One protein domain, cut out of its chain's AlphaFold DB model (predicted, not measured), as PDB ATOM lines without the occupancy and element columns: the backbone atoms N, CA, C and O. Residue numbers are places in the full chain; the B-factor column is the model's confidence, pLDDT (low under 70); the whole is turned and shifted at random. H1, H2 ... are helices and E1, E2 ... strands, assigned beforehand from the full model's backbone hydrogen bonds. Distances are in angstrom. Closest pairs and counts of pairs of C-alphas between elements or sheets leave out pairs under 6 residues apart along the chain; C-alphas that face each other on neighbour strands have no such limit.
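AT A GLANCE: This is residues 177 to 271 of the 495 residues of an uncharacterized protein of Conexibacter arvalis (UniProt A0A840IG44). A small three-stranded sheet bears H3 standing up from one face, while H1 and H2 make a corner that grazes it. Unnamed residues 197 to 226 form a long loop. The printed part has 95 residues, under half in named elements, mixed class: H1, H2, E1, E2, E3, H3. The antiparallel sheet E1 E2 E3 is a meander, neighbours in chain order; the whole is compact, radius of gyration of the C-alphas 12.6 A, spans 34 by 32 by 24 A.

HOW THE PARTS SIT: Start at H1, residues 177 to 185, and H2, residues 187 to 196: they only just touch, only at the corner, with 3 pairs of C-alphas within 8 A, closest Leu 183 and Ala 189, 5.6 A. Next come hairpins E1, residues 227 to 231, with E2, residues 237 to 241 (N 228 to O 240, 2.8 A), and E2 with E3, residues 247 to 249 (N 239 to O 248, 2.9 A). H3, residues 250 to 259, makes two layers with the sheet, over E3 at a height of 9.2 A. In H1, H2 and H3 every O i to N i+4 pair is within hydrogen-bond range.

IN THESE COORDINATES: Find C-alpha 177 at (245.258, 260.164, 278.199); H2 runs 14.2 A, E1 13.7 A, and H3 13.9 A to C-alpha 259 at (234.731, 240.352, 271.188).

THE WHOLE: The farthest C-alphas, Gly 178 and Ala 223, are 38.2 A apart. The printed part has no cut; H2 to E1 is the long link. Confidence is under 70 at residues 177 to 179.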
ATOM      1  N   THR A 177     244.915 260.632 279.574       39.56
ATOM      2  CA  THR A 177     245.258 260.164 278.199       39.56
ATOM      3  C   THR A 177     246.771 260.147 277.986       39.56
ATOM      4  O   THR A 177     247.288 259.308 277.253       39.56
ATOM      5  N   GLY A 178     247.490 261.008 278.714       46.81
ATOM      6  CA  GLY A 178     248.935 260.935 278.861       46.81
ATOM      7  C   GLY A 178     249.409 259.619 279.484       46.81
ATOM      8  O   GLY A 178     250.440 259.123 279.039       46.81
ATOM      9  N   SER A 179     248.677 259.018 280.438       59.44
ATOM     10  CA  SER A 179     249.007 257.696 280.993       59.44
ATOM     11  C   SER A 179     248.586 256.573 280.054       59.44
ATOM     12  O   SER A 179     249.422 255.730 279.756       59.44
ATOM     13  N   ASP A 180     247.374 256.599 279.497       72.69
ATOM     14  CA  ASP A 180     246.890 255.582 278.551       72.69
ATOM     15  C   ASP A 180     247.810 255.459 277.330       72.69
ATOM     16  O   ASP A 180     248.270 254.367 276.983       72.69
ATOM     17  N   GLU A 181     248.129 256.583 276.683       75.75
ATOM     18  CA  GLU A 181     249.053 256.605 275.553       75.75
ATOM     19  C   GLU A 181     250.499 256.336 275.986       75.75
ATOM     20  O   GLU A 181     251.233 255.679 275.244       75.75
ATOM     21  N   ALA A 182     250.939 256.769 277.174       81.31
ATOM     22  CA  ALA A 182     252.263 256.394 277.680       81.31
ATOM     23  C   ALA A 182     252.380 254.886 277.927       81.31
ATOM     24  O   ALA A 182     253.415 254.301 277.603       81.31
ATOM     25  N   LEU A 183     251.323 254.231 278.413       86.12
ATOM     26  CA  LEU A 183     251.272 252.782 278.586       86.12
ATOM     27  C   LEU A 183     251.364 252.071 277.233       86.12
ATOM     28  O   LEU A 183     252.080 251.077 277.130       86.12
ATOM     29  N   THR A 184     250.794 252.632 276.154       90.12
ATOM     30  CA  THR A 184     251.023 252.082 274.800       90.12
ATOM     31  C   THR A 184     252.488 252.141 274.359       90.12
ATOM     32  O   THR A 184     252.883 251.372 273.486       90.12
ATOM     33  N   ARG A 185     253.312 253.023 274.943       90.75
ATOM     34  CA  ARG A 185     254.761 253.130 274.686       90.75
ATOM     35  C   ARG A 185     255.609 252.346 275.699       90.75
ATOM     36  O   ARG A 185     256.811 252.169 275.483       90.75
ATOM     37  N   SER A 186     255.017 251.856 276.786       90.06
ATOM     38  CA  SER A 186     255.712 251.132 277.853       90.06
ATOM     39  C   SER A 186     255.831 249.643 277.522       90.06
ATOM     40  O   SER A 186     254.830 248.939 277.430       90.06
ATOM     41  N   ALA A 187     257.061 249.136 277.380       88.25
ATOM     42  CA  ALA A 187     257.284 247.708 277.134       88.25
ATOM     43  C   ALA A 187     256.734 246.844 278.278       88.25
ATOM     44  O   ALA A 187     256.106 245.821 278.025       88.25
ATOM     45  N   MET A 188     256.876 247.304 279.524       86.38
ATOM     46  CA  MET A 188     256.338 246.636 280.708       86.38
ATOM     47  C   MET A 188     254.807 246.518 280.661       86.38
ATOM     48  O   MET A 188     254.272 245.430 280.885       86.38
ATOM     49  N   ALA A 189     254.110 247.611 280.340       89.44
ATOM     50  CA  ALA A 189     252.649 247.619 280.266       89.44
ATOM     51  C   ALA A 189     252.139 246.753 279.110       89.44
ATOM     52  O   ALA A 189     251.222 245.951 279.277       89.44
ATOM     53  N   VAL A 190     252.787 246.844 277.949       92.88
ATOM     54  CA  VAL A 190     252.425 246.051 276.771       92.88
ATOM     55  C   VAL A 190     252.712 244.565 276.984       92.88
ATOM     56  O   VAL A 190     251.889 243.732 276.617       92.88
ATOM     57  N   ALA A 191     253.817 244.206 277.641       89.25
ATOM     58  CA  ALA A 191     254.110 242.825 278.018       89.25
ATOM     59  C   ALA A 191     253.052 242.257 278.982       89.25
ATOM     60  O   ALA A 191     252.639 241.106 278.849       89.25
ATOM     61  N   ALA A 192     252.572 243.059 279.936       86.00
ATOM     62  CA  ALA A 192     251.497 242.664 280.845       86.00
ATOM     63  C   ALA A 192     250.139 242.519 280.136       86.00
ATOM     64  O   ALA A 192     249.416 241.555 280.382       86.00
ATOM     65  N   ALA A 193     249.823 243.413 279.200       92.75
ATOM     66  CA  ALA A 193     248.654 243.293 278.334       92.75
ATOM     67  C   ALA A 193     248.709 242.036 277.447       92.75
ATOM     68  O   ALA A 193     247.717 241.332 277.288       92.75
ATOM     69  N   LEU A 194     249.875 241.700 276.890       92.25
ATOM     70  CA  LEU A 194     250.044 240.468 276.116       92.25
ATOM     71  C   LEU A 194     249.910 239.227 277.001       92.25
ATOM     72  O   LEU A 194     249.253 238.271 276.595       92.25
ATOM     73  N   ARG A 195     250.434 239.261 278.236       90.50
ATOM     74  CA  ARG A 195     250.177 238.227 279.252       90.50
ATOM     75  C   ARG A 195     248.684 238.028 279.499       90.50
ATOM     76  O   ARG A 195     248.236 236.885 279.462       90.50
ATOM     77  N   SER A 196     247.915 239.103 279.694       88.31
ATOM     78  CA  SER A 196     246.468 239.000 279.938       88.31
ATOM     79  C   SER A 196     245.680 238.476 278.730       88.31
ATOM     80  O   SER A 196     244.610 237.897 278.906       88.31
ATOM     81  N   MET A 197     246.232 238.606 277.519       90.62
ATOM     82  CA  MET A 197     245.719 238.007 276.279       90.62
ATOM     83  C   MET A 197     246.307 236.609 275.981       90.62
ATOM     84  O   MET A 197     246.126 236.081 274.884       90.62
ATOM     85  N   GLY A 198     247.029 235.994 276.925       88.69
ATOM     86  CA  GLY A 198     247.570 234.637 276.782       88.69
ATOM     87  C   GLY A 198     248.850 234.540 275.943       88.69
ATOM     88  O   GLY A 198     249.088 233.520 275.295       88.69
ATOM     89  N   ARG A 199     249.666 235.601 275.903       91.75
ATOM     90  CA  ARG A 199     250.957 235.667 275.189       91.75
ATOM     91  C   ARG A 199     252.078 236.203 276.096       91.75
ATOM     92  O   ARG A 199     252.579 237.303 275.865       91.75
ATOM     93  N   PRO A 200     252.486 235.446 277.130       85.44
ATOM     94  CA  PRO A 200     253.445 235.915 278.130       85.44
ATOM     95  C   PRO A 200     254.848 236.212 277.598       85.44
ATOM     96  O   PRO A 200     255.485 237.142 278.086       85.44
ATOM     97  N   ASP A 201     255.283 235.473 276.577       86.06
ATOM     98  CA  ASP A 201     256.656 235.519 276.056       86.06
ATOM     99  C   ASP A 201     256.808 236.383 274.793       86.06
ATOM    100  O   ASP A 201     257.871 236.411 274.173       86.06
ATOM    101  N   ALA A 202     255.740 237.076 274.381       90.00
ATOM    102  CA  ALA A 202     255.722 237.885 273.161       90.00
ATOM    103  C   ALA A 202     256.627 239.127 273.246       90.00
ATOM    104  O   ALA A 202     257.213 239.545 272.245       90.00
ATOM    105  N   LEU A 203     256.741 239.711 274.440       91.69
ATOM    106  CA  LEU A 203     257.555 240.890 274.714       91.69
ATOM    107  C   LEU A 203     258.106 240.814 276.140       91.69
ATOM    108  O   LEU A 203     257.348 240.671 277.098       91.69
ATOM    109  N   ASP A 204     259.422 240.938 276.279       85.00
ATOM    110  CA  ASP A 204     260.075 241.068 277.580       85.00
ATOM    111  C   ASP A 204     259.759 242.444 278.210       85.00
ATOM    112  O   ASP A 204     259.724 243.442 277.481       85.00
ATOM    113  N   PRO A 205     259.532 242.550 279.537       79.62
ATOM    114  CA  PRO A 205     259.201 243.820 280.191       79.62
ATOM    115  C   PRO A 205     260.228 244.947 279.994       79.62
ATOM    116  O   PRO A 205     259.834 246.113 280.006       79.62
ATOM    117  N   ALA A 206     261.511 244.626 279.784       74.06
ATOM    118  CA  ALA A 206     262.553 245.604 279.463       74.06
ATOM    119  C   ALA A 206     262.488 246.083 277.997       74.06
ATOM    120  O   ALA A 206     263.076 247.098 277.634       74.06
ATOM    121  N   GLY A 207     261.744 245.377 277.138       77.56
ATOM    122  CA  GLY A 207     261.606 245.677 275.714       77.56
ATOM    123  C   GLY A 207     262.795 245.238 274.856       77.56
ATOM    124  O   GLY A 207     262.827 245.557 273.672       77.56
ATOM    125  N   GLU A 208     263.752 244.509 275.433       74.50
ATOM    126  CA  GLU A 208     264.975 244.047 274.761       74.50
ATOM    127  C   GLU A 208     264.740 242.827 273.868       74.50
ATOM    128  O   GLU A 208     265.440 242.617 272.877       74.50
ATOM    129  N   ARG A 209     263.751 241.998 274.220       79.00
ATOM    130  CA  ARG A 209     263.413 240.776 273.490       79.00
ATOM    131  C   ARG A 209     261.967 240.821 273.029       79.00
ATOM    132  O   ARG A 209     261.043 240.854 273.837       79.00
ATOM    133  N   GLN A 210     261.801 240.761 271.715       87.88
ATOM    134  CA  GLN A 210     260.527 240.629 271.026       87.88
ATOM    135  C   GLN A 210     260.531 239.286 270.298       87.88
ATOM    136  O   GLN A 210     261.492 238.968 269.595       87.88
ATOM    137  N   ARG A 211     259.477 238.490 270.475       89.19
ATOM    138  CA  ARG A 211     259.334 237.191 269.811       89.19
ATOM    139  C   ARG A 211     258.081 237.178 268.967       89.19
ATOM    140  O   ARG A 211     257.083 237.814 269.302       89.19
ATOM    141  N   ASP A 212     258.138 236.420 267.885       92.62
ATOM    142  CA  ASP A 212     256.935 236.109 267.139       92.62
ATOM    143  C   ASP A 212     256.104 235.078 267.916       92.62
ATOM    144  O   ASP A 212     256.643 234.194 268.585       92.62
ATOM    145  N   PHE A 213     254.783 235.203 267.848       92.69
ATOM    146  CA  PHE A 213     253.824 234.370 268.565       92.69
ATOM    147  C   PHE A 213     252.619 234.018 267.682       92.69
ATOM    148  O   PHE A 213     252.409 234.610 266.623       92.69
ATOM    149  N   ALA A 214     251.831 233.030 268.111       90.81
ATOM    150  CA  ALA A 214     250.611 232.643 267.409       90.81
ATOM    151  C   ALA A 214     249.591 233.791 267.408       90.81
ATOM    152  O   ALA A 214     249.369 234.430 268.443       90.81
ATOM    153  N   CYS A 215     248.958 234.023 266.263       91.75
ATOM    154  CA  CYS A 215     247.940 235.034 266.037       91.75
ATOM    155  C   CYS A 215     246.885 235.053 267.154       91.75
ATOM    156  O   CYS A 215     246.541 234.029 267.742       91.75
ATOM    157  N   LEU A 216     246.427 236.259 267.487       90.25
ATOM    158  CA  LEU A 216     245.399 236.491 268.503       90.25
ATOM    159  C   LEU A 216     244.027 236.764 267.879       90.25
ATOM    160  O   LEU A 216     243.023 236.773 268.582       90.25
ATOM    161  N   LEU A 217     243.982 237.037 266.575       90.44
ATOM    162  CA  LEU A 217     242.751 237.415 265.897       90.44
ATOM    163  C   LEU A 217     241.902 236.177 265.580       90.44
ATOM    164  O   LEU A 217     242.463 235.142 265.215       90.44
ATOM    165  N   PRO A 218     240.567 236.285 265.686       84.44
ATOM    166  CA  PRO A 218     239.660 235.189 265.376       84.44
ATOM    167  C   PRO A 218     239.772 234.782 263.901       84.44
ATOM    168  O   PRO A 218     240.049 235.610 263.037       84.44
ATOM    169  N   GLY A 219     239.534 233.502 263.612       80.25
ATOM    170  CA  GLY A 219     239.496 232.985 262.239       80.25
ATOM    171  C   GLY A 219     240.862 232.768 261.579       80.25
ATOM    172  O   GLY A 219     240.905 232.428 260.399       80.25
ATOM    173  N   HIS A 220     241.963 232.939 262.314       80.88
ATOM    174  CA  HIS A 220     243.307 232.648 261.825       80.88
ATOM    175  C   HIS A 220     244.056 231.729 262.796       80.88
ATOM    176  O   HIS A 220     244.566 232.186 263.821       80.88
ATOM    177  N   ASP A 221     244.125 230.444 262.443       77.19
ATOM    178  CA  ASP A 221     244.889 229.438 263.178       77.19
ATOM    179  C   ASP A 221     246.318 229.337 262.640       77.19
ATOM    180  O   ASP A 221     246.563 228.977 261.487       77.19
ATOM    181  N   ASP A 222     247.273 229.642 263.513       77.69
ATOM    182  CA  ASP A 222     248.699 229.588 263.218       77.69
ATOM    183  C   ASP A 222     249.267 228.201 263.538       77.69
ATOM    184  O   ASP A 222     249.395 227.832 264.705       77.69
ATOM    185  N   ALA A 223     249.719 227.466 262.517       76.69
ATOM    186  CA  ALA A 223     250.602 226.308 262.722       76.69
ATOM    187  C   ALA A 223     252.022 226.735 263.161       76.69
ATOM    188  O   ALA A 223     252.743 225.976 263.809       76.69
ATOM    189  N   HIS A 224     252.415 227.970 262.826       83.81
ATOM    190  CA  HIS A 224     253.686 228.587 263.200       83.81
ATOM    191  C   HIS A 224     253.478 230.050 263.624       83.81
ATOM    192  O   HIS A 224     252.609 230.714 263.059       83.81
ATOM    193  N   PRO A 225     254.289 230.585 264.558       89.12
ATOM    194  CA  PRO A 225     254.177 231.973 265.007       89.12
ATOM    195  C   PRO A 225     254.224 232.991 263.856       89.12
ATOM    196  O   PRO A 225     255.258 233.168 263.210       89.12
ATOM    197  N   SER A 226     253.115 233.690 263.596       89.38
ATOM    198  CA  SER A 226     253.019 234.665 262.498       89.38
ATOM    199  C   SER A 226     252.802 236.109 262.964       89.38
ATOM    200  O   SER A 226     252.866 237.041 262.149       89.38
ATOM    201  N   ALA A 227     252.543 236.304 264.259       93.88
ATOM    202  CA  ALA A 227     252.232 237.587 264.863       93.88
ATOM    203  C   ALA A 227     253.383 238.145 265.697       93.88
ATOM    204  O   ALA A 227     254.184 237.408 266.250       93.88
ATOM    205  N   THR A 228     253.463 239.468 265.784       94.69
ATOM    206  CA  THR A 228     254.530 240.186 266.477       94.69
ATOM    207  C   THR A 228     254.006 241.532 266.975       94.69
ATOM    208  O   THR A 228     253.095 242.110 266.372       94.69
ATOM    209  N   VAL A 229     254.582 242.058 268.055       94.25
ATOM    210  CA  VAL A 229     254.322 243.432 268.511       94.25
ATOM    211  C   VAL A 229     255.542 244.293 268.281       94.25
ATOM    212  O   VAL A 229     256.608 243.943 268.736       94.25
ATOM    213  N   PHE A 230     255.414 245.429 267.611       90.44
ATOM    214  CA  PHE A 230     256.558 246.274 267.261       90.44
ATOM    215  C   PHE A 230     256.285 247.725 267.641       90.44
ATOM    216  O   PHE A 230     255.133 248.160 267.655       90.44
ATOM    217  N   ARG A 231     257.338 248.491 267.930       89.44
ATOM    218  CA  ARG A 231     257.219 249.938 268.146       89.44
ATOM    219  C   ARG A 231     257.017 250.645 266.805       89.44
ATOM    220  O   ARG A 231     257.772 250.420 265.862       89.44
ATOM    221  N   SER A 232     255.991 251.483 266.712       87.31
ATOM    222  CA  SER A 232     255.786 252.396 265.586       87.31
ATOM    223  C   SER A 232     256.756 253.581 265.650       87.31
ATOM    224  O   SER A 232     257.441 253.790 266.651       87.31
ATOM    225  N   ALA A 233     256.748 254.420 264.610       77.88
ATOM    226  CA  ALA A 233     257.479 255.691 264.591       77.88
ATOM    227  C   ALA A 233     257.080 256.641 265.741       77.88
ATOM    228  O   ALA A 233     257.907 257.402 266.224       77.88
ATOM    229  N   SER A 234     255.837 256.552 266.235       77.69
ATOM    230  CA  SER A 234     255.369 257.297 267.415       77.69
ATOM    231  C   SER A 234     255.815 256.688 268.757       77.69
ATOM    232  O   SER A 234     255.401 257.146 269.819       77.69
ATOM    233  N   GLY A 235     256.606 255.611 268.731       84.00
ATOM    234  CA  GLY A 235     257.071 254.878 269.910       84.00
ATOM    235  C   GLY A 235     256.031 253.947 270.544       84.00
ATOM    236  O   GLY A 235     256.383 253.170 271.436       84.00
ATOM    237  N   ALA A 236     254.773 253.998 270.093       88.94
ATOM    238  CA  ALA A 236     253.688 253.149 270.578       88.94
ATOM    239  C   ALA A 236     253.802 251.732 270.010       88.94
ATOM    240  O   ALA A 236     254.140 251.536 268.843       88.94
ATOM    241  N   PHE A 237     253.493 250.722 270.814       93.00
ATOM    242  CA  PHE A 237     253.445 249.353 270.327       93.00
ATOM    243  C   PHE A 237     252.213 249.123 269.455       93.00
ATOM    244  O   PHE A 237     251.098 249.556 269.754       93.00
ATOM    245  N   ARG A 238     252.427 248.394 268.364       94.25
ATOM    246  CA  ARG A 238     251.396 247.941 267.437       94.25
ATOM    247  C   ARG A 238     251.496 246.447 267.240       94.25
ATOM    248  O   ARG A 238     252.577 245.868 267.298       94.25
ATOM    249  N   TYR A 239     250.358 245.843 266.952       95.25
ATOM    250  CA  TYR A 239     250.261 244.442 266.597       95.25
ATOM    251  C   TYR A 239     250.362 244.272 265.088       95.25
ATOM    252  O   TYR A 239     249.691 244.987 264.343       95.25
ATOM    253  N   ARG A 240     251.147 243.296 264.637       94.81
ATOM    254  CA  ARG A 240     251.185 242.874 263.239       94.81
ATOM    255  C   ARG A 240     251.145 241.361 263.136       94.81
ATOM    256  O   ARG A 240     251.914 240.688 263.807       94.81
ATOM    257  N   CYS A 241     250.319 240.841 262.238       93.12
ATOM    258  CA  CYS A 241     250.326 239.436 261.848       93.12
ATOM    259  C   CYS A 241     250.594 239.333 260.350       93.12
ATOM    260  O   CYS A 241     249.915 239.970 259.547       93.12
ATOM    261  N   ARG A 242     251.602 238.543 259.973       90.88
ATOM    262  CA  ARG A 242     251.970 238.337 258.564       90.88
ATOM    263  C   ARG A 242     251.066 237.322 257.867       90.88
ATOM    264  O   ARG A 242     250.907 237.430 256.660       90.88
ATOM    265  N   GLY A 243     250.467 236.385 258.610       85.12
ATOM    266  CA  GLY A 243     249.559 235.379 258.051       85.12
ATOM    267  C   GLY A 243     248.218 235.973 257.616       85.12
ATOM    268  O   GLY A 243     247.847 235.865 256.453       85.12
ATOM    269  N   CYS A 244     247.536 236.702 258.507       86.06
ATOM    270  CA  CYS A 244     246.264 237.363 258.181       86.06
ATOM    271  C   CYS A 244     246.408 238.817 257.684       86.06
ATOM    272  O   CYS A 244     245.410 239.481 257.415       86.06
ATOM    273  N   GLY A 245     247.634 239.344 257.592       85.81
ATOM    274  CA  GLY A 245     247.912 240.707 257.114       85.81
ATOM    275  C   GLY A 245     247.504 241.834 258.072       85.81
ATOM    276  O   GLY A 245     247.548 243.008 257.700       85.81
ATOM    277  N   ALA A 246     247.099 241.515 259.302       87.25
ATOM    278  CA  ALA A 246     246.612 242.510 260.246       87.25
ATOM    279  C   ALA A 246     247.715 243.464 260.730       87.25
ATOM    280  O   ALA A 246     248.838 243.047 261.017       87.25
ATOM    281  N   ASN A 247     247.359 244.742 260.896       92.25
ATOM    282  CA  ASN A 247     248.188 245.778 261.515       92.25
ATOM    283  C   ASN A 247     247.315 246.677 262.406       92.25
ATOM    284  O   ASN A 247     246.696 247.629 261.930       92.25
ATOM    285  N   LEU A 248     247.252 246.370 263.701       92.44
ATOM    286  CA  LEU A 248     246.264 246.933 264.625       92.44
ATOM    287  C   LEU A 248     246.918 247.751 265.744       92.44
ATOM    288  O   LEU A 248     248.036 247.469 266.181       92.44
ATOM    289  N   SER A 249     246.189 248.753 266.241       92.38
ATOM    290  CA  SER A 249     246.483 249.356 267.545       92.38
ATOM    291  C   SER A 249     246.184 248.358 268.667       92.38
ATOM    292  O   SER A 249     245.388 247.436 268.480       92.38
ATOM    293  N   LEU A 250     246.773 248.557 269.850       93.25
ATOM    294  CA  LEU A 250     246.486 247.709 271.015       93.25
ATOM    295  C   LEU A 250     245.006 247.750 271.413       93.25
ATOM    296  O   LEU A 250     244.438 246.708 271.718       93.25
ATOM    297  N   ALA A 251     244.361 248.916 271.306       92.44
ATOM    298  CA  ALA A 251     242.926 249.076 271.545       92.44
ATOM    299  C   ALA A 251     242.090 248.153 270.646       92.44
ATOM    300  O   ALA A 251     241.230 247.413 271.116       92.44
ATOM    301  N   ARG A 252     242.376 248.180 269.336       92.75
ATOM    302  CA  ARG A 252     241.639 247.412 268.330       92.75
ATOM    303  C   ARG A 252     241.961 245.925 268.399       92.75
ATOM    304  O   ARG A 252     241.054 245.115 268.225       92.75
ATOM    305  N   LEU A 253     243.224 245.573 268.654       94.38
ATOM    306  CA  LEU A 253     243.631 244.197 268.933       94.38
ATOM    307  C   LEU A 253     242.819 243.658 270.108       94.38
ATOM    308  O   LEU A 253     242.134 242.657 269.954       94.38
ATOM    309  N   PHE A 254     242.863 244.345 271.250       94.25
ATOM    310  CA  PHE A 254     242.195 243.896 272.460       94.25
ATOM    311  C   PHE A 254     240.682 243.798 272.267       94.25
ATOM    312  O   PHE A 254     240.113 242.752 272.545       94.25
ATOM    313  N   ALA A 255     240.046 244.806 271.663       91.31
ATOM    314  CA  ALA A 255     238.631 244.730 271.308       91.31
ATOM    315  C   ALA A 255     238.325 243.511 270.417       91.31
ATOM    316  O   ALA A 255     237.366 242.788 270.662       91.31
ATOM    317  N   THR A 256     239.155 243.233 269.409       90.44
ATOM    318  CA  THR A 256     238.974 242.079 268.509       90.44
ATOM    319  C   THR A 256     239.121 240.744 269.244       90.44
ATOM    320  O   THR A 256     238.330 239.833 269.018       90.44
ATOM    321  N   VAL A 257     240.090 240.639 270.157       90.00
ATOM    322  CA  VAL A 257     240.310 239.445 270.989       90.00
ATOM    323  C   VAL A 257     239.149 239.238 271.959       90.00
ATOM    324  O   VAL A 257     238.599 238.146 272.030       90.00
ATOM    325  N   THR A 258     238.741 240.287 272.677       87.75
ATOM    326  CA  THR A 258     237.663 240.220 273.670       87.75
ATOM    327  C   THR A 258     236.307 239.934 273.040       87.75
ATOM    328  O   THR A 258     235.515 239.210 273.625       87.75
ATOM    329  N   THR A 259     236.026 240.510 271.870       83.69
ATOM    330  CA  THR A 259     234.731 240.352 271.188       83.69
ATOM    331  C   THR A 259     234.638 239.077 270.350       83.69
ATOM    332  O   THR A 259     233.567 238.773 269.832       83.69
ATOM    333  N   GLY A 260     235.763 238.393 270.108       82.62
ATOM    334  CA  GLY A 260     235.829 237.250 269.196       82.62
ATOM    335  C   GLY A 260     235.504 237.580 267.732       82.62
ATOM    336  O   GLY A 260     235.353 236.665 266.925       82.62
ATOM    337  N   ARG A 261     235.408 238.867 267.355       84.94
ATOM    338  CA  ARG A 261     235.125 239.316 265.983       84.94
ATOM    339  C   ARG A 261     236.114 240.374 265.524       84.94
ATOM    340  O   ARG A 261     236.594 241.182 266.313       84.94
ATOM    341  N   HIS A 262     236.339 240.452 264.217       82.88
ATOM    342  CA  HIS A 262     237.067 241.580 263.648       82.88
ATOM    343  C   HIS A 262     236.286 242.881 263.864       82.88
ATOM    344  O   HIS A 262     235.188 243.064 263.336       82.88
ATOM    345  N   VAL A 263     236.864 243.789 264.648       83.19
ATOM    346  CA  VAL A 263     236.323 245.135 264.849       83.19
ATOM    347  C   VAL A 263     236.841 246.047 263.741       83.19
ATOM    348  O   VAL A 263     238.036 246.016 263.435       83.19
ATOM    349  N   ALA A 264     235.976 246.840 263.112       76.56
ATOM    350  CA  ALA A 264     236.364 247.730 262.018       76.56
ATOM    351  C   ALA A 264     237.049 249.025 262.517       76.56
ATOM    352  O   ALA A 264     236.968 249.381 263.694       76.56
ATOM    353  N   ASP A 265     237.777 249.722 261.637       71.38
ATOM    354  CA  ASP A 265     238.510 250.950 262.005       71.38
ATOM    355  C   ASP A 265     237.581 252.109 262.389       71.38
ATOM    356  O   ASP A 265     237.902 252.921 263.256       71.38
ATOM    357  N   ASP A 266     236.405 252.182 261.776       70.50
ATOM    358  CA  ASP A 266     235.388 253.186 262.069       70.50
ATOM    359  C   ASP A 266     234.706 252.977 263.428       70.50
ATOM    360  O   ASP A 266     234.281 253.954 264.046       70.50
ATOM    361  N   GLU A 267     234.672 251.741 263.933       72.25
ATOM    362  CA  GLU A 267     234.238 251.426 265.298       72.25
ATOM    363  C   GLU A 267     235.274 251.854 266.355       72.25
ATOM    364  O   GLU A 267     234.927 252.070 267.515       72.25
ATOM    365  N   MET A 268     236.539 252.034 265.959       79.25
ATOM    366  CA  MET A 268     237.667 252.408 266.827       79.25
ATOM    367  C   MET A 268     238.017 253.902 266.766       79.25
ATOM    368  O   MET A 268     239.179 254.296 266.875       79.25
ATOM    369  N   ARG A 269     237.016 254.775 266.615       71.69
ATOM    370  CA  ARG A 269     237.216 256.234 266.681       71.69
ATOM    371  C   ARG A 269     237.466 256.700 268.120       71.69
ATOM    372  O   ARG A 269     236.889 256.148 269.053       71.69
ATOM    373  N   GLY A 270     238.291 257.742 268.269       70.44
ATOM    374  CA  GLY A 270     238.846 258.310 269.515       70.44
ATOM    375  C   GLY A 270     238.239 257.829 270.846       70.44
ATOM    376  O   GLY A 270     238.876 257.026 271.526       70.44
ATOM    377  N   PRO A 271     237.012 258.248 271.217       75.19
ATOM    378  CA  PRO A 271     236.415 257.889 272.509       75.19
ATOM    379  C   PRO A 271     236.220 256.382 272.722       75.19
ATOM    380  O   PRO A 271     236.311 255.897 273.846       75.19
TER     381      PRO A 271